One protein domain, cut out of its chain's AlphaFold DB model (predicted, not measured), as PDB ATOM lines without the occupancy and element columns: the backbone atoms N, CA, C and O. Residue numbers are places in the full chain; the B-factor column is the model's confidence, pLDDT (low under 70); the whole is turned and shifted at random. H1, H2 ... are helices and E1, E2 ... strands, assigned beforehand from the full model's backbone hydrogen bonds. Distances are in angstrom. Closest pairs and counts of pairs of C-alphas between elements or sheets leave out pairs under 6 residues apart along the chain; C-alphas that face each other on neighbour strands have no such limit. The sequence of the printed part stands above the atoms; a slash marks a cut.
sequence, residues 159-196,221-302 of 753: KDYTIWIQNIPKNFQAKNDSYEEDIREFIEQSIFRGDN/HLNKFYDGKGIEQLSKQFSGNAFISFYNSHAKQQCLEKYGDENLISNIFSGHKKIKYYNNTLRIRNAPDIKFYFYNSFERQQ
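Overview. This is residues 159 to 196 and 221 to 302 of the 753 residues of an uncharacterized protein of Pseudocohnilembus persalinus (UniProt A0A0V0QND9). A small wall of three short strands, E2, E1 and E3, has H3 packed over one face, and H1 only grazes it. H2 and H4 lie far out, and residues 263 to 269 and 295 to 300 stick out. The 120 printed residues run E1, H1, H2, E2, H3, H4, E3; the class is mixed, helices and strands, with 51 residues in named elements. The sheet, order E2, E1, E3, is antiparallel; the whole is only just compact, close to loose, radius of gyration of the C-alphas 15.9 A, spans 50 by 42 by 29 A.

Along the chain. E1, residues 162 to 166, begins at C-alpha 162 (56.567, -20.136, -27.507) and spans 13.2 A. H1 is residues 179 to 192, 19.5 A; H2, 229 to 237, 12.1 A; E2, 242 to 245; H3, 249 to 259, 15.4 A; H4, 266 to 269. E3, residues 283 to 286, ends at C-alpha 286 (53.090, -24.782, -31.648).

Arrangement. E1 is antiparallel to E2, with N 163 and O 244 2.8 A apart, and to E3, with N 164 and O 285 2.8 A apart, both within hydrogen-bond range. H3 makes two layers, a helix on one face of the sheet, at a height over the sheet of 8.8 A; its closest C-alphas to E3 are Tyr 259 and Ile 284, 6.5 A. E2, H3, H4, E3 form a split strand-helix-strand unit, with E1 between its strands, crossover right-handed. H1 and H3 are close but not clearly touching, C-alphas of Ile 191 and Cys 255 at 7.2 A. H2 and H4 are not on the sheet. In H1, H2 and H3 every O i to N i+4 pair is within hydrogen-bond range; H4 is too short for one.

Size, cuts and confidence. Residues 197 to 220 are cut out, a gap of 36.8 A between C-alphas 196 and 221. The links E1 to H1 and H4 to E3 are long. Low pLDDT, under 70, includes residues 221 to 235.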
ATOM      1  N   LYS A 159      56.717 -16.599 -31.655       91.56
ATOM      2  CA  LYS A 159      56.223 -17.947 -31.947       91.56
ATOM      3  C   LYS A 159      57.347 -18.978 -31.971       91.56
ATOM      4  O   LYS A 159      57.104 -20.118 -31.599       91.56
ATOM      5  N   ASP A 160      58.570 -18.595 -32.336       92.44
ATOM      6  CA  ASP A 160      59.716 -19.503 -32.472       92.44
ATOM      7  C   ASP A 160      60.219 -20.011 -31.122       92.44
ATOM      8  O   ASP A 160      60.881 -21.043 -31.059       92.44
ATOM      9  N   TYR A 161      59.830 -19.340 -30.038       94.81
ATOM     10  CA  TYR A 161      60.190 -19.690 -28.667       94.81
ATOM     11  C   TYR A 161      58.992 -20.150 -27.849       94.81
ATOM     12  O   TYR A 161      59.178 -20.722 -26.784       94.81
ATOM     13  N   THR A 162      57.767 -19.913 -28.311       94.38
ATOM     14  CA  THR A 162      56.567 -20.136 -27.507       94.38
ATOM     15  C   THR A 162      55.812 -21.392 -27.938       94.38
ATOM     16  O   THR A 162      55.633 -21.659 -29.125       94.38
ATOM     17  N   ILE A 163      55.312 -22.156 -26.968       94.25
ATOM     18  CA  ILE A 163      54.272 -23.173 -27.173       94.25
ATOM     19  C   ILE A 163      52.929 -22.671 -26.665       94.25
ATOM     20  O   ILE A 163      52.843 -21.819 -25.777       94.25
ATOM     21  N   TRP A 164      51.868 -23.247 -27.206       92.75
ATOM     22  CA  TRP A 164      50.505 -23.025 -26.768       92.75
ATOM     23  C   TRP A 164      49.970 -24.274 -26.078       92.75
ATOM     24  O   TRP A 164      49.913 -25.352 -26.671       92.75
ATOM     25  N   ILE A 165      49.565 -24.119 -24.822       93.06
ATOM     26  CA  ILE A 165      48.992 -25.185 -24.006       93.06
ATOM     27  C   ILE A 165      47.497 -24.946 -23.869       93.06
ATOM     28  O   ILE A 165      47.070 -23.860 -23.478       93.06
ATOM     29  N   GLN A 166      46.704 -25.969 -24.175       92.75
ATOM     30  CA  GLN A 166      45.248 -25.946 -24.071       92.75
ATOM     31  C   GLN A 166      44.748 -26.967 -23.045       92.75
ATOM     32  O   GLN A 166      45.463 -27.896 -22.662       92.75
ATOM     33  N   ASN A 167      43.469 -26.835 -22.684       93.69
ATOM     34  CA  ASN A 167      42.749 -27.694 -21.736       93.69
ATOM     35  C   ASN A 167      43.271 -27.629 -20.294       93.69
ATOM     36  O   ASN A 167      43.089 -28.569 -19.516       93.69
ATOM     37  N   ILE A 168      43.852 -26.496 -19.905       93.69
ATOM     38  CA  ILE A 168      44.150 -26.222 -18.502       93.69
ATOM     39  C   ILE A 168      42.801 -26.083 -17.770       93.69
ATOM     40  O   ILE A 168      41.911 -25.373 -18.259       93.69
ATOM     41  N   PRO A 169      42.586 -26.788 -16.646       91.69
ATOM     42  CA  PRO A 169      41.350 -26.693 -15.887       91.69
ATOM     43  C   PRO A 169      41.112 -25.244 -15.464       91.69
ATOM     44  O   PRO A 169      42.029 -24.538 -15.061       91.69
ATOM     45  N   LYS A 170      39.863 -24.791 -15.587       89.44
ATOM     46  CA  LYS A 170      39.487 -23.412 -15.238       89.44
ATOM     47  C   LYS A 170      39.274 -23.224 -13.739       89.44
ATOM     48  O   LYS A 170      39.487 -22.136 -13.226       89.44
ATOM     49  N   ASN A 171      38.867 -24.294 -13.058       84.06
ATOM     50  CA  ASN A 171      38.529 -24.288 -11.642       84.06
ATOM     51  C   ASN A 171      39.521 -25.196 -10.906       84.06
ATOM     52  O   ASN A 171      39.270 -26.394 -10.778       84.06
ATOM     53  N   PHE A 172      40.649 -24.651 -10.461       81.38
ATOM     54  CA  PHE A 172      41.544 -25.339  -9.530       81.38
ATOM     55  C   PHE A 172      42.067 -24.358  -8.483       81.38
ATOM     56  O   PHE A 172      42.211 -23.170  -8.760       81.38
ATOM     57  N   GLN A 173      42.300 -24.847  -7.266       81.31
ATOM     58  CA  GLN A 173      42.934 -24.058  -6.212       81.31
ATOM     59  C   GLN A 173      44.445 -24.103  -6.445       81.31
ATOM     60  O   GLN A 173      45.058 -25.155  -6.272       81.31
ATOM     61  N   ALA A 174      45.023 -22.988  -6.895       77.50
ATOM     62  CA  ALA A 174      46.468 -22.861  -7.045       77.50
ATOM     63  C   ALA A 174      47.141 -22.953  -5.666       77.50
ATOM     64  O   ALA A 174      46.666 -22.339  -4.712       77.50
ATOM     65  N   LYS A 175      48.252 -23.693  -5.554       78.19
ATOM     66  CA  LYS A 175      48.955 -23.901  -4.271       78.19
ATOM     67  C   LYS A 175      49.468 -22.609  -3.622       78.19
ATOM     68  O   LYS A 175      49.516 -22.539  -2.400       78.19
ATOM     69  N   ASN A 176      49.823 -21.613  -4.436       74.19
ATOM     70  CA  ASN A 176      50.454 -20.358  -4.007       74.19
ATOM     71  C   ASN A 176      49.610 -19.121  -4.368       74.19
ATOM     72  O   ASN A 176      50.173 -18.070  -4.663       74.19
ATOM     73  N   ASP A 177      48.284 -19.259  -4.488       75.44
ATOM     74  CA  ASP A 177      47.346 -18.219  -4.967       75.44
ATOM     75  C   ASP A 177      47.624 -17.660  -6.387       75.44
ATOM     76  O   ASP A 177      46.820 -16.906  -6.938       75.44
ATOM     77  N   SER A 178      48.718 -18.084  -7.031       78.12
ATOM     78  CA  SER A 178      49.099 -17.745  -8.400       78.12
ATOM     79  C   SER A 178      48.944 -18.951  -9.322       78.12
ATOM     80  O   SER A 178      49.700 -19.920  -9.255       78.12
ATOM     81  N   TYR A 179      47.964 -18.870 -10.223       79.75
ATOM     82  CA  TYR A 179      47.765 -19.847 -11.297       79.75
ATOM     83  C   TYR A 179      48.992 -19.950 -12.210       79.75
ATOM     84  O   TYR A 179      49.304 -21.030 -12.700       79.75
ATOM     85  N   GLU A 180      49.666 -18.823 -12.452       81.81
ATOM     86  CA  GLU A 180      50.836 -18.753 -13.324       81.81
ATOM     87  C   GLU A 180      52.008 -19.542 -12.737       81.81
ATOM     88  O   GLU A 180      52.618 -20.335 -13.451       81.81
ATOM     89  N   GLU A 181      52.248 -19.406 -11.430       84.31
ATOM     90  CA  GLU A 181      53.358 -20.081 -10.756       84.31
ATOM     91  C   GLU A 181      53.120 -21.592 -10.611       84.31
ATOM     92  O   GLU A 181      54.032 -22.368 -10.866       84.31
ATOM     93  N   ASP A 182      51.891 -22.031 -10.302       87.81
ATOM     94  CA  ASP A 182      51.562 -23.471 -10.218       87.81
ATOM     95  C   ASP A 182      51.705 -24.159 -11.589       87.81
ATOM     96  O   ASP A 182      52.276 -25.243 -11.707       87.81
ATOM     97  N   ILE A 183      51.246 -23.496 -12.663       86.94
ATOM     98  CA  ILE A 183      51.411 -23.996 -14.037       86.94
ATOM     99  C   ILE A 183      52.893 -24.026 -14.416       86.94
ATOM    100  O   ILE A 183      53.349 -25.010 -15.000       86.94
ATOM    101  N   ARG A 184      53.643 -22.969 -14.093       87.62
ATOM    102  CA  ARG A 184      55.080 -22.886 -14.355       87.62
ATOM    103  C   ARG A 184      55.835 -24.000 -13.645       87.62
ATOM    104  O   ARG A 184      56.542 -24.749 -14.310       87.62
ATOM    105  N   GLU A 185      55.642 -24.150 -12.338       90.00
ATOM    106  CA  GLU A 185      56.309 -25.168 -11.526       90.00
ATOM    107  C   GLU A 185      55.984 -26.575 -12.045       90.00
ATOM    108  O   GLU A 185      56.883 -27.395 -12.241       90.00
ATOM    109  N   PHE A 186      54.711 -26.848 -12.349       90.38
ATOM    110  CA  PHE A 186      54.296 -28.129 -12.914       90.38
ATOM    111  C   PHE A 186      54.997 -28.436 -14.239       90.38
ATOM    112  O   PHE A 186      55.419 -29.569 -14.482       90.38
ATOM    113  N   ILE A 187      55.109 -27.441 -15.111       87.44
ATOM    114  CA  ILE A 187      55.705 -27.578 -16.441       87.44
ATOM    115  C   ILE A 187      57.212 -27.726 -16.335       87.44
ATOM    116  O   ILE A 187      57.776 -28.605 -16.985       87.44
ATOM    117  N   GLU A 188      57.848 -26.957 -15.456       88.00
ATOM    118  CA  GLU A 188      59.270 -27.091 -15.181       88.00
ATOM    119  C   GLU A 188      59.601 -28.492 -14.641       88.00
ATOM    120  O   GLU A 188      60.538 -29.145 -15.108       88.00
ATOM    121  N   GLN A 189      58.771 -29.012 -13.732       88.50
ATOM    122  CA  GLN A 189      58.906 -30.367 -13.197       88.50
ATOM    123  C   GLN A 189      58.617 -31.452 -14.244       88.50
ATOM    124  O   GLN A 189      59.331 -32.452 -14.299       88.50
ATOM    125  N   SER A 190      57.597 -31.275 -15.084       86.94
ATOM    126  CA  SER A 190      57.146 -32.307 -16.031       86.94
ATOM    127  C   SER A 190      57.997 -32.395 -17.299       86.94
ATOM    128  O   SER A 190      58.089 -33.468 -17.904       86.94
ATOM    129  N   ILE A 191      58.587 -31.277 -17.729       84.38
ATOM    130  CA  ILE A 191      59.349 -31.190 -18.979       84.38
ATOM    131  C   ILE A 191      60.854 -31.283 -18.719       84.38
ATOM    132  O   ILE A 191      61.518 -32.052 -19.412       84.38
ATOM    133  N   PHE A 192      61.401 -30.569 -17.725       80.75
ATOM    134  CA  PHE A 192      62.860 -30.457 -17.568       80.75
ATOM    135  C   PHE A 192      63.482 -31.489 -16.619       80.75
ATOM    136  O   PHE A 192      64.599 -31.932 -16.871       80.75
ATOM    137  N   ARG A 193      62.786 -31.941 -15.564       75.00
ATOM    138  CA  ARG A 193      63.366 -32.913 -14.604       75.00
ATOM    139  C   ARG A 193      63.444 -34.355 -15.119       75.00
ATOM    140  O   ARG A 193      63.983 -35.210 -14.428       75.00
ATOM    141  N   GLY A 194      62.914 -34.633 -16.311       59.19
ATOM    142  CA  GLY A 194      62.854 -35.986 -16.859       59.19
ATOM    143  C   GLY A 194      64.196 -36.576 -17.295       59.19
ATOM    144  O   GLY A 194      64.303 -37.794 -17.272       59.19
ATOM    145  N   ASP A 195      65.190 -35.757 -17.671       51.38
ATOM    146  CA  ASP A 195      66.360 -36.279 -18.396       51.38
ATOM    147  C   ASP A 195      67.742 -35.767 -17.942       51.38
ATOM    148  O   ASP A 195      68.716 -36.362 -18.377       51.38
ATOM    149  N   ASN A 196      67.896 -34.756 -17.068       45.66
ATOM    150  CA  ASN A 196      69.209 -34.406 -16.487       45.66
ATOM    151  C   ASN A 196      69.090 -33.627 -15.165       45.66
ATOM    152  O   ASN A 196      68.308 -32.685 -15.038       45.66
ATOM    153  N   HIS A 221      53.781  -3.319  -6.771       65.75
ATOM    154  CA  HIS A 221      53.178  -2.434  -7.767       65.75
ATOM    155  C   HIS A 221      52.047  -3.097  -8.559       65.75
ATOM    156  O   HIS A 221      51.075  -2.410  -8.872       65.75
ATOM    157  N   LEU A 222      52.137  -4.397  -8.851       60.47
ATOM    158  CA  LEU A 222      51.077  -5.184  -9.482       60.47
ATOM    159  C   LEU A 222      49.868  -5.310  -8.553       60.47
ATOM    160  O   LEU A 222      48.754  -5.010  -8.972       60.47
ATOM    161  N   ASN A 223      50.086  -5.632  -7.279       62.53
ATOM    162  CA  ASN A 223      49.043  -5.730  -6.255       62.53
ATOM    163  C   ASN A 223      48.385  -4.380  -5.940       62.53
ATOM    164  O   ASN A 223      47.229  -4.341  -5.542       62.53
ATOM    165  N   LYS A 224      49.078  -3.255  -6.161       63.56
ATOM    166  CA  LYS A 224      48.459  -1.915  -6.146       63.56
ATOM    167  C   LYS A 224      47.672  -1.594  -7.420       63.56
ATOM    168  O   LYS A 224      46.898  -0.646  -7.422       63.56
ATOM    169  N   PHE A 225      47.918  -2.311  -8.514       56.78
ATOM    170  CA  PHE A 225      47.261  -2.095  -9.807       56.78
ATOM    171  C   PHE A 225      46.005  -2.955  -9.968       56.78
ATOM    172  O   PHE A 225      45.033  -2.541 -10.598       56.78
ATOM    173  N   TYR A 226      46.029  -4.154  -9.398       56.78
ATOM    174  CA  TYR A 226      44.861  -4.993  -9.209       56.78
ATOM    175  C   TYR A 226      44.261  -4.634  -7.847       56.78
ATOM    176  O   TYR A 226      44.783  -5.090  -6.845       56.78
ATOM    177  N   ASP A 227      43.185  -3.841  -7.786       54.53
ATOM    178  CA  ASP A 227      42.478  -3.433  -6.546       54.53
ATOM    179  C   ASP A 227      41.860  -4.620  -5.743       54.53
ATOM    180  O   ASP A 227      40.678  -4.604  -5.392       54.53
ATOM    181  N   GLY A 228      42.574  -5.731  -5.534       52.47
ATOM    182  CA  GLY A 228      42.088  -7.010  -4.992       52.47
ATOM    183  C   GLY A 228      41.099  -7.747  -5.910       52.47
ATOM    184  O   GLY A 228      41.111  -8.969  -5.995       52.47
ATOM    185  N   LYS A 229      40.297  -7.015  -6.692       54.34
ATOM    186  CA  LYS A 229      39.293  -7.541  -7.633       54.34
ATOM    187  C   LYS A 229      39.895  -8.152  -8.901       54.34
ATOM    188  O   LYS A 229      39.221  -8.914  -9.588       54.34
ATOM    189  N   GLY A 230      41.142  -7.813  -9.227       58.91
ATOM    190  CA  GLY A 230      41.788  -8.197 -10.481       58.91
ATOM    191  C   GLY A 230      42.116  -9.684 -10.582       58.91
ATOM    192  O   GLY A 230      41.841 -10.282 -11.613       58.91
ATOM    193  N   ILE A 231      42.634 -10.299  -9.516       57.94
ATOM    194  CA  ILE A 231      42.998 -11.727  -9.511       57.94
ATOM    195  C   ILE A 231      41.737 -12.599  -9.578       57.94
ATOM    196  O   ILE A 231      41.670 -13.540 -10.366       57.94
ATOM    197  N   GLU A 232      40.690 -12.231  -8.836       64.50
ATOM    198  CA  GLU A 232      39.401 -12.930  -8.867       64.50
ATOM    199  C   GLU A 232      38.660 -12.745 -10.209       64.50
ATOM    200  O   GLU A 232      37.938 -13.630 -10.667       64.50
ATOM    201  N   GLN A 233      38.835 -11.598 -10.876       66.62
ATOM    202  CA  GLN A 233      38.339 -11.395 -12.241       66.62
ATOM    203  C   GLN A 233      39.171 -12.152 -13.279       66.62
ATOM    204  O   GLN A 233      38.595 -12.698 -14.219       66.62
ATOM    205  N   LEU A 234      40.495 -12.213 -13.120       64.69
ATOM    206  CA  LEU A 234      41.392 -12.945 -14.013       64.69
ATOM    207  C   LEU A 234      41.146 -14.452 -13.937       64.69
ATOM    208  O   LEU A 234      41.080 -15.091 -14.984       64.69
ATOM    209  N   SER A 235      40.919 -15.007 -12.742       68.94
ATOM    210  CA  SER A 235      40.550 -16.419 -12.587       68.94
ATOM    211  C   SER A 235      39.203 -16.721 -13.255       68.94
ATOM    212  O   SER A 235      39.099 -17.677 -14.021       68.94
ATOM    213  N   LYS A 236      38.200 -15.841 -13.100       76.94
ATOM    214  CA  LYS A 236      36.907 -15.941 -13.812       76.94
ATOM    215  C   LYS A 236      37.044 -15.810 -15.336       76.94
ATOM    216  O   LYS A 236      36.204 -16.329 -16.069       76.94
ATOM    217  N   GLN A 237      38.076 -15.122 -15.821       77.25
ATOM    218  CA  GLN A 237      38.339 -14.899 -17.247       77.25
ATOM    219  C   GLN A 237      39.356 -15.879 -17.849       77.25
ATOM    220  O   GLN A 237      39.607 -15.827 -19.058       77.25
ATOM    221  N   PHE A 238      39.933 -16.784 -17.054       83.19
ATOM    222  CA  PHE A 238      40.930 -17.719 -17.545       83.19
ATOM    223  C   PHE A 238      40.314 -18.684 -18.565       83.19
ATOM    224  O   PHE A 238      39.349 -19.410 -18.314       83.19
ATOM    225  N   SER A 239      40.881 -18.684 -19.770       85.38
ATOM    226  CA  SER A 239      40.316 -19.430 -20.897       85.38
ATOM    227  C   SER A 239      40.620 -20.931 -20.856       85.38
ATOM    228  O   SER A 239      40.007 -21.684 -21.613       85.38
ATOM    229  N   GLY A 240      41.514 -21.373 -19.963       89.75
ATOM    230  CA  GLY A 240      42.083 -22.723 -19.985       89.75
ATOM    231  C   GLY A 240      43.230 -22.876 -20.987       89.75
ATOM    232  O   GLY A 240      43.563 -23.997 -21.369       89.75
ATOM    233  N   ASN A 241      43.803 -21.759 -21.443       90.19
ATOM    234  CA  ASN A 241      44.923 -21.732 -22.376       90.19
ATOM    235  C   ASN A 241      46.083 -20.911 -21.805       90.19
ATOM    236  O   ASN A 241      45.844 -19.854 -21.220       90.19
ATOM    237  N   ALA A 242      47.314 -21.356 -22.044       90.56
ATOM    238  CA  ALA A 242      48.535 -20.649 -21.665       90.56
ATOM    239  C   ALA A 242      49.552 -20.632 -22.814       90.56
ATOM    240  O   ALA A 242      49.563 -21.524 -23.664       90.56
ATOM    241  N   PHE A 243      50.404 -19.610 -22.819       91.94
ATOM    242  CA  PHE A 243      51.529 -19.471 -23.741       91.94
ATOM    243  C   PHE A 243      52.816 -19.510 -22.939       91.94
ATOM    244  O   PHE A 243      52.944 -18.764 -21.973       91.94
ATOM    245  N   ILE A 244      53.742 -20.378 -23.329       92.31
ATOM    246  CA  ILE A 244      54.974 -20.605 -22.571       92.31
ATOM    247  C   ILE A 244      56.154 -20.466 -23.500       92.31
ATOM    248  O   ILE A 244      56.263 -21.212 -24.470       92.31
ATOM    249  N   SER A 245      57.004 -19.492 -23.204       93.38
ATOM    250  CA  SER A 245      58.230 -19.236 -23.948       93.38
ATOM    251  C   SER A 245      59.393 -20.007 -23.339       93.38
ATOM    252  O   SER A 245      59.594 -19.985 -22.128       93.38
ATOM    253  N   PHE A 246      60.165 -20.668 -24.190       93.56
ATOM    254  CA  PHE A 246      61.395 -21.361 -23.843       93.56
ATOM    255  C   PHE A 246      62.593 -20.433 -23.979       93.56
ATOM    256  O   PHE A 246      62.549 -19.440 -24.702       93.56
ATOM    257  N   TYR A 247      63.689 -20.805 -23.319       92.25
ATOM    258  CA  TYR A 247      64.948 -20.076 -23.397       92.25
ATOM    259  C   TYR A 247      65.540 -20.057 -24.812       92.25
ATOM    260  O   TYR A 247      66.110 -19.050 -25.211       92.25
ATOM    261  N   ASN A 248      65.379 -21.129 -25.588       93.12
ATOM    262  CA  ASN A 248      65.803 -21.192 -26.984       93.12
ATOM    263  C   ASN A 248      64.774 -21.949 -27.841       93.12
ATOM    264  O   ASN A 248      63.923 -22.685 -27.329       93.12
ATOM    265  N   SER A 249      64.850 -21.750 -29.158       91.94
ATOM    266  CA  SER A 249      63.938 -22.378 -30.126       91.94
ATOM    267  C   SER A 249      64.057 -23.908 -30.149       91.94
ATOM    268  O   SER A 249      63.070 -24.619 -30.330       91.94
ATOM    269  N   HIS A 250      65.256 -24.428 -29.883       91.81
ATOM    270  CA  HIS A 250      65.529 -25.860 -29.848       91.81
ATOM    271  C   HIS A 250      64.805 -26.571 -28.693       91.81
ATOM    272  O   HIS A 250      64.170 -27.598 -28.908       91.81
ATOM    273  N   ALA A 251      64.819 -26.013 -27.479       91.38
ATOM    274  CA  ALA A 251      64.116 -26.580 -26.325       91.38
ATOM    275  C   ALA A 251      62.598 -26.607 -26.542       91.38
ATOM    276  O   ALA A 251      61.925 -27.574 -26.180       91.38
ATOM    277  N   LYS A 252      62.062 -25.570 -27.194       93.62
ATOM    278  CA  LYS A 252      60.668 -25.553 -27.644       93.62
ATOM    279  C   LYS A 252      60.395 -26.705 -28.619       93.62
ATOM    280  O   LYS A 252      59.413 -27.424 -28.437       93.62
ATOM    281  N   GLN A 253      61.246 -26.895 -29.628       92.00
ATOM    282  CA  GLN A 253      61.088 -27.958 -30.621       92.00
ATOM    283  C   GLN A 253      61.159 -29.355 -29.986       92.00
ATOM    284  O   GLN A 253      60.270 -30.171 -30.210       92.00
ATOM    285  N   GLN A 254      62.118 -29.594 -29.089       91.19
ATOM    286  CA  GLN A 254      62.206 -30.835 -28.311       91.19
ATOM    287  C   GLN A 254      60.947 -31.088 -27.471       91.19
ATOM    288  O   GLN A 254      60.467 -32.220 -27.375       91.19
ATOM    289  N   CYS A 255      60.378 -30.039 -26.871       91.69
ATOM    290  CA  CYS A 255      59.118 -30.150 -26.143       91.69
ATOM    291  C   CYS A 255      57.958 -30.547 -27.071       91.69
ATOM    292  O   CYS A 255      57.127 -31.372 -26.685       91.69
ATOM    293  N   LEU A 256      57.885 -29.973 -28.276       92.00
ATOM    294  CA  LEU A 256      56.861 -30.312 -29.268       92.00
ATOM    295  C   LEU A 256      57.022 -31.740 -29.795       92.00
ATOM    296  O   LEU A 256      56.035 -32.454 -29.899       92.00
ATOM    297  N   GLU A 257      58.241 -32.203 -30.045       90.38
ATOM    298  CA  GLU A 257      58.489 -33.578 -30.497       90.38
ATOM    299  C   GLU A 257      58.128 -34.614 -29.425       90.38
ATOM    300  O   GLU A 257      57.584 -35.680 -29.720       90.38
ATOM    301  N   LYS A 258      58.390 -34.296 -28.151       90.31
ATOM    302  CA  LYS A 258      58.133 -35.209 -27.031       90.31
ATOM    303  C   LYS A 258      56.658 -35.236 -26.615       90.31
ATOM    304  O   LYS A 258      56.136 -36.314 -26.316       90.31
ATOM    305  N   TYR A 259      55.997 -34.077 -26.592       91.69
ATOM    306  CA  TYR A 259      54.672 -33.901 -25.980       91.69
ATOM    307  C   TYR A 259      53.620 -33.243 -26.882       91.69
ATOM    308  O   TYR A 259      52.479 -33.062 -26.449       91.69
ATOM    309  N   GLY A 260      53.983 -32.829 -28.093       90.44
ATOM    310  CA  GLY A 260      53.085 -32.142 -29.010       90.44
ATOM    311  C   GLY A 260      51.967 -33.048 -29.514       90.44
ATOM    312  O   GLY A 260      52.186 -34.201 -29.878       90.44
ATOM    313  N   ASP A 261      50.758 -32.494 -29.583       83.75
ATOM    314  CA  ASP A 261      49.643 -33.088 -30.322       83.75
ATOM    315  C   ASP A 261      49.883 -32.864 -31.827       83.75
ATOM    316  O   ASP A 261      49.229 -32.028 -32.458       83.75
ATOM    317  N   GLU A 262      50.856 -33.562 -32.414       71.25
ATOM    318  CA  GLU A 262      51.010 -33.572 -33.870       71.25
ATOM    319  C   GLU A 262      50.030 -34.545 -34.543       71.25
ATOM    320  O   GLU A 262      49.246 -35.234 -33.888       71.25
ATOM    321  N   ASN A 263      50.001 -34.492 -35.879       63.72
ATOM    322  CA  ASN A 263      48.997 -35.079 -36.763       63.72
ATOM    323  C   ASN A 263      48.459 -36.448 -36.319       63.72
ATOM    324  O   ASN A 263      49.173 -37.310 -35.824       63.72
ATOM    325  N   LEU A 264      47.176 -36.685 -36.603       64.25
ATOM    326  CA  LEU A 264      46.427 -37.895 -36.225       64.25
ATOM    327  C   LEU A 264      47.156 -39.215 -36.551       64.25
ATOM    328  O   LEU A 264      46.957 -40.212 -35.867       64.25
ATOM    329  N   ILE A 265      48.015 -39.196 -37.572       64.94
ATOM    330  CA  ILE A 265      48.826 -40.328 -38.020       64.94
ATOM    331  C   ILE A 265      49.994 -40.610 -37.064       64.94
ATOM    332  O   ILE A 265      50.214 -41.774 -36.749       64.94
ATOM    333  N   SER A 266      50.717 -39.602 -36.559       66.94
ATOM    334  CA  SER A 266      51.816 -39.853 -35.612       66.94
ATOM    335  C   SER A 266      51.271 -40.422 -34.306       66.94
ATOM    336  O   SER A 266      51.740 -41.456 -33.857       66.94
ATOM    337  N   ASN A 267      50.169 -39.877 -33.790       68.94
ATOM    338  CA  ASN A 267      49.525 -40.364 -32.563       68.94
ATOM    339  C   ASN A 267      49.105 -41.847 -32.575       68.94
ATOM    340  O   ASN A 267      48.900 -42.421 -31.506       68.94
ATOM    341  N   ILE A 268      48.948 -42.467 -33.749       78.38
ATOM    342  CA  ILE A 268      48.646 -43.902 -33.861       78.38
ATOM    343  C   ILE A 268      49.918 -44.752 -33.708       78.38
ATOM    344  O   ILE A 268      49.848 -45.855 -33.170       78.38
ATOM    345  N   PHE A 269      51.074 -44.252 -34.151       77.44
ATOM    346  CA  PHE A 269      52.322 -45.022 -34.206       77.44
ATOM    347  C   PHE A 269      53.314 -44.676 -33.094       77.44
ATOM    348  O   PHE A 269      54.046 -45.550 -32.632       77.44
ATOM    349  N   SER A 270      53.341 -43.430 -32.630       68.12
ATOM    350  CA  SER A 270      54.199 -42.979 -31.543       68.12
ATOM    351  C   SER A 270      53.366 -42.848 -30.272       68.12
ATOM    352  O   SER A 270      52.495 -41.990 -30.162       68.12
ATOM    353  N   GLY A 271      53.616 -43.725 -29.294       78.12
ATOM    354  CA  GLY A 271      52.996 -43.703 -27.964       78.12
ATOM    355  C   GLY A 271      53.416 -42.482 -27.141       78.12
ATOM    356  O   GLY A 271      54.056 -42.624 -26.100       78.12
ATOM    357  N   HIS A 272      53.098 -41.277 -27.620       79.12
ATOM    358  CA  HIS A 272      53.470 -40.022 -26.986       79.12
ATOM    359  C   HIS A 272      52.917 -39.960 -25.561       79.12
ATOM    360  O   HIS A 272      51.748 -40.267 -25.289       79.12
ATOM    361  N   LYS A 273      53.779 -39.548 -24.627       83.50
ATOM    362  CA  LYS A 273      53.406 -39.367 -23.226       83.50
ATOM    363  C   LYS A 273      52.489 -38.154 -23.118       83.50
ATOM    364  O   LYS A 273      52.926 -37.014 -23.213       83.50
ATOM    365  N   LYS A 274      51.207 -38.408 -22.876       89.00
ATOM    366  CA  LYS A 274      50.222 -37.367 -22.572       89.00
ATOM    367  C   LYS A 274      50.478 -36.796 -21.180       89.00
ATOM    368  O   LYS A 274      50.475 -37.540 -20.199       89.00
ATOM    369  N   ILE A 275      50.656 -35.480 -21.089       91.75
ATOM    370  CA  ILE A 275      50.802 -34.788 -19.806       91.75
ATOM    371  C   ILE A 275      49.414 -34.621 -19.182       91.75
ATOM    372  O   ILE A 275      48.521 -34.007 -19.771       91.75
ATOM    373  N   LYS A 276      49.224 -35.183 -17.983       93.25
ATOM    374  CA  LYS A 276      48.002 -35.008 -17.191       93.25
ATOM    375  C   LYS A 276      48.226 -33.937 -16.128       93.25
ATOM    376  O   LYS A 276      49.158 -34.050 -15.343       93.25
ATOM    377  N   TYR A 277      47.342 -32.950 -16.079       93.19
ATOM    378  CA  TYR A 277      47.328 -31.880 -15.085       93.19
ATOM    379  C   TYR A 277      45.929 -31.791 -14.472       93.19
ATOM    380  O   TYR A 277      44.959 -31.551 -15.192       93.19
ATOM    381  N   TYR A 278      45.813 -32.062 -13.164       89.62
ATOM    382  CA  TYR A 278      44.537 -32.156 -12.430       89.62
ATOM    383  C   TYR A 278      43.439 -32.906 -13.221       89.62
ATOM    384  O   TYR A 278      42.369 -32.371 -13.502       89.62
ATOM    385  N   ASN A 279      43.725 -34.151 -13.620       91.56
ATOM    386  CA  ASN A 279      42.865 -35.043 -14.421       91.56
ATOM    387  C   ASN A 279      42.602 -34.641 -15.883       91.56
ATOM    388  O   ASN A 279      42.126 -35.476 -16.654       91.56
ATOM    389  N   ASN A 280      42.973 -33.436 -16.312       93.75
ATOM    390  CA  ASN A 280      42.888 -33.044 -17.714       93.75
ATOM    391  C   ASN A 280      44.154 -33.445 -18.465       93.75
ATOM    392  O   ASN A 280      45.267 -33.299 -17.968       93.75
ATOM    393  N   THR A 281      43.992 -33.928 -19.696       94.06
ATOM    394  CA  THR A 281      45.130 -34.077 -20.609       94.06
ATOM    395  C   THR A 281      45.400 -32.736 -21.272       94.06
ATOM    396  O   THR A 281      44.535 -32.217 -21.989       94.06
ATOM    397  N   LEU A 282      46.585 -32.186 -21.022       93.94
ATOM    398  CA  LEU A 282      47.030 -30.957 -21.663       93.94
ATOM    399  C   LEU A 282      47.297 -31.222 -23.141       93.94
ATOM    400  O   LEU A 282      47.871 -32.251 -23.499       93.94
ATOM    401  N   ARG A 283      46.885 -30.282 -23.993       93.31
ATOM    402  CA  ARG A 283      47.220 -30.306 -25.419       93.31
ATOM    403  C   ARG A 283      48.309 -29.290 -25.675       93.31
ATOM    404  O   ARG A 283      48.067 -28.097 -25.493       93.31
ATOM    405  N   ILE A 284      49.484 -29.756 -26.076       92.81
ATOM    406  CA  ILE A 284      50.622 -28.896 -26.392       92.81
ATOM    407  C   ILE A 284      50.695 -28.749 -27.906       92.81
ATOM    408  O   ILE A 284      50.676 -29.734 -28.641       92.81
ATOM    409  N   ARG A 285      50.740 -27.505 -28.375       92.31
ATOM    410  CA  ARG A 285      50.817 -27.155 -29.792       92.31
ATOM    411  C   ARG A 285      51.854 -26.071 -30.007       92.31
ATOM    412  O   ARG A 285      52.209 -25.338 -29.083       92.31
ATOM    413  N   ASN A 286      52.297 -25.933 -31.250       91.31
ATOM    414  CA  ASN A 286      53.090 -24.782 -31.648       91.31
ATOM    415  C   ASN A 286      52.276 -23.492 -31.421       91.31
ATOM    416  O   ASN A 286      51.069 -23.471 -31.688       91.31
ATOM    417  N   ALA A 287      52.902 -22.441 -30.883       91.25
ATOM    418  CA  ALA A 287      52.192 -21.192 -30.645       91.25
ATOM    419  C   ALA A 287      51.838 -20.514 -31.977       91.25
ATOM    420  O   ALA A 287      52.704 -20.367 -32.840       91.25
ATOM    421  N   PRO A 288      50.583 -20.076 -32.168       86.19
ATOM    422  CA  PRO A 288      50.229 -19.330 -33.372       86.19
ATOM    423  C   PRO A 288      50.825 -17.918 -33.387       86.19
ATOM    424  O   PRO A 288      51.265 -17.406 -32.356       86.19
ATOM    425  N   ASP A 289      50.779 -17.252 -34.543       82.19
ATOM    426  CA  ASP A 289      51.177 -15.844 -34.657       82.19
ATOM    427  C   ASP A 289      50.422 -14.950 -33.651       82.19
ATOM    428  O   ASP A 289      49.224 -15.111 -33.404       82.19
ATOM    429  N   ILE A 290      51.127 -13.949 -33.114       76.00
ATOM    430  CA  ILE A 290      50.760 -13.147 -31.928       76.00
ATOM    431  C   ILE A 290      49.371 -12.504 -32.010       76.00
ATOM    432  O   ILE A 290      48.700 -12.286 -30.998       76.00
ATOM    433  N   LYS A 291      48.903 -12.194 -33.219       68.12
ATOM    434  CA  LYS A 291      47.560 -11.654 -33.416       68.12
ATOM    435  C   LYS A 291      46.525 -12.771 -33.431       68.12
ATOM    436  O   LYS A 291      45.995 -13.139 -34.478       68.12
ATOM    437  N   PHE A 292      46.195 -13.250 -32.240       60.44
ATOM    438  CA  PHE A 292      45.105 -14.190 -32.013       60.44
ATOM    439  C   PHE A 292      43.734 -13.565 -32.245       60.44
ATOM    440  O   PHE A 292      43.453 -12.447 -31.812       60.44
ATOM    441  N   TYR A 293      42.844 -14.343 -32.859       55.50
ATOM    442  CA  TYR A 293      41.418 -14.041 -32.965       55.50
ATOM    443  C   TYR A 293      40.593 -15.193 -32.384       55.50
ATOM    444  O   TYR A 293      39.761 -15.788 -33.060       55.50
ATOM    445  N   PHE A 294      40.799 -15.521 -31.105       52.62
ATOM    446  CA  PHE A 294      40.062 -16.637 -30.502       52.62
ATOM    447  C   PHE A 294      38.575 -16.343 -30.249       52.62
ATOM    448  O   PHE A 294      37.804 -17.265 -30.012       52.62
ATOM    449  N   TYR A 295      38.141 -15.079 -30.294       50.06
ATOM    450  CA  TYR A 295      36.925 -14.723 -29.559       50.06
ATOM    451  C   TYR A 295      35.651 -14.464 -30.359       50.06
ATOM    452  O   TYR A 295      34.606 -14.478 -29.730       50.06
ATOM    453  N   ASN A 296      35.667 -14.286 -31.688       49.69
ATOM    454  CA  ASN A 296      34.436 -13.865 -32.392       49.69
ATOM    455  C   ASN A 296      34.219 -14.405 -33.818       49.69
ATOM    456  O   ASN A 296      33.270 -13.978 -34.472       49.69
ATOM    457  N   SER A 297      35.050 -15.320 -34.331       59.19
ATOM    458  CA  SER A 297      34.750 -15.956 -35.624       59.19
ATOM    459  C   SER A 297      34.030 -17.286 -35.409       59.19
ATOM    460  O   SER A 297      34.453 -18.098 -34.585       59.19
ATOM    461  N   PHE A 298      32.951 -17.516 -36.161       73.25
ATOM    462  CA  PHE A 298      32.204 -18.780 -36.152       73.25
ATOM    463  C   PHE A 298      33.122 -19.993 -36.404       73.25
ATOM    464  O   PHE A 298      32.937 -21.051 -35.813       73.25
ATOM    465  N   GLU A 299      34.170 -19.806 -37.213       74.25
ATOM    466  CA  GLU A 299      35.119 -20.854 -37.611       74.25
ATOM    467  C   GLU A 299      36.230 -21.147 -36.590       74.25
ATOM    468  O   GLU A 299      36.981 -22.095 -36.791       74.25
ATOM    469  N   ARG A 300      36.356 -20.357 -35.510       78.62
ATOM    470  CA  ARG A 300      37.361 -20.550 -34.440       78.62
ATOM    471  C   ARG A 300      38.789 -20.793 -34.963       78.62
ATOM    472  O   ARG A 300      39.489 -21.696 -34.506       78.62
ATOM    473  N   GLN A 301      39.225 -19.978 -35.922       81.12
ATOM    474  CA  GLN A 301      40.576 -20.063 -36.484       81.12
ATOM    475  C   GLN A 301      41.638 -19.652 -35.453       81.12
ATOM    476  O   GLN A 301      41.434 -18.722 -34.671       81.12
ATOM    477  N   GLN A 302      42.782 -20.342 -35.459       78.69
ATOM    478  CA  GLN A 302      43.827 -20.171 -34.440       78.69
ATOM    479  C   GLN A 302      44.626 -18.873 -34.622       78.69
ATOM    480  O   GLN A 302      44.924 -18.192 -33.643       78.69
TER     481      GLN A 302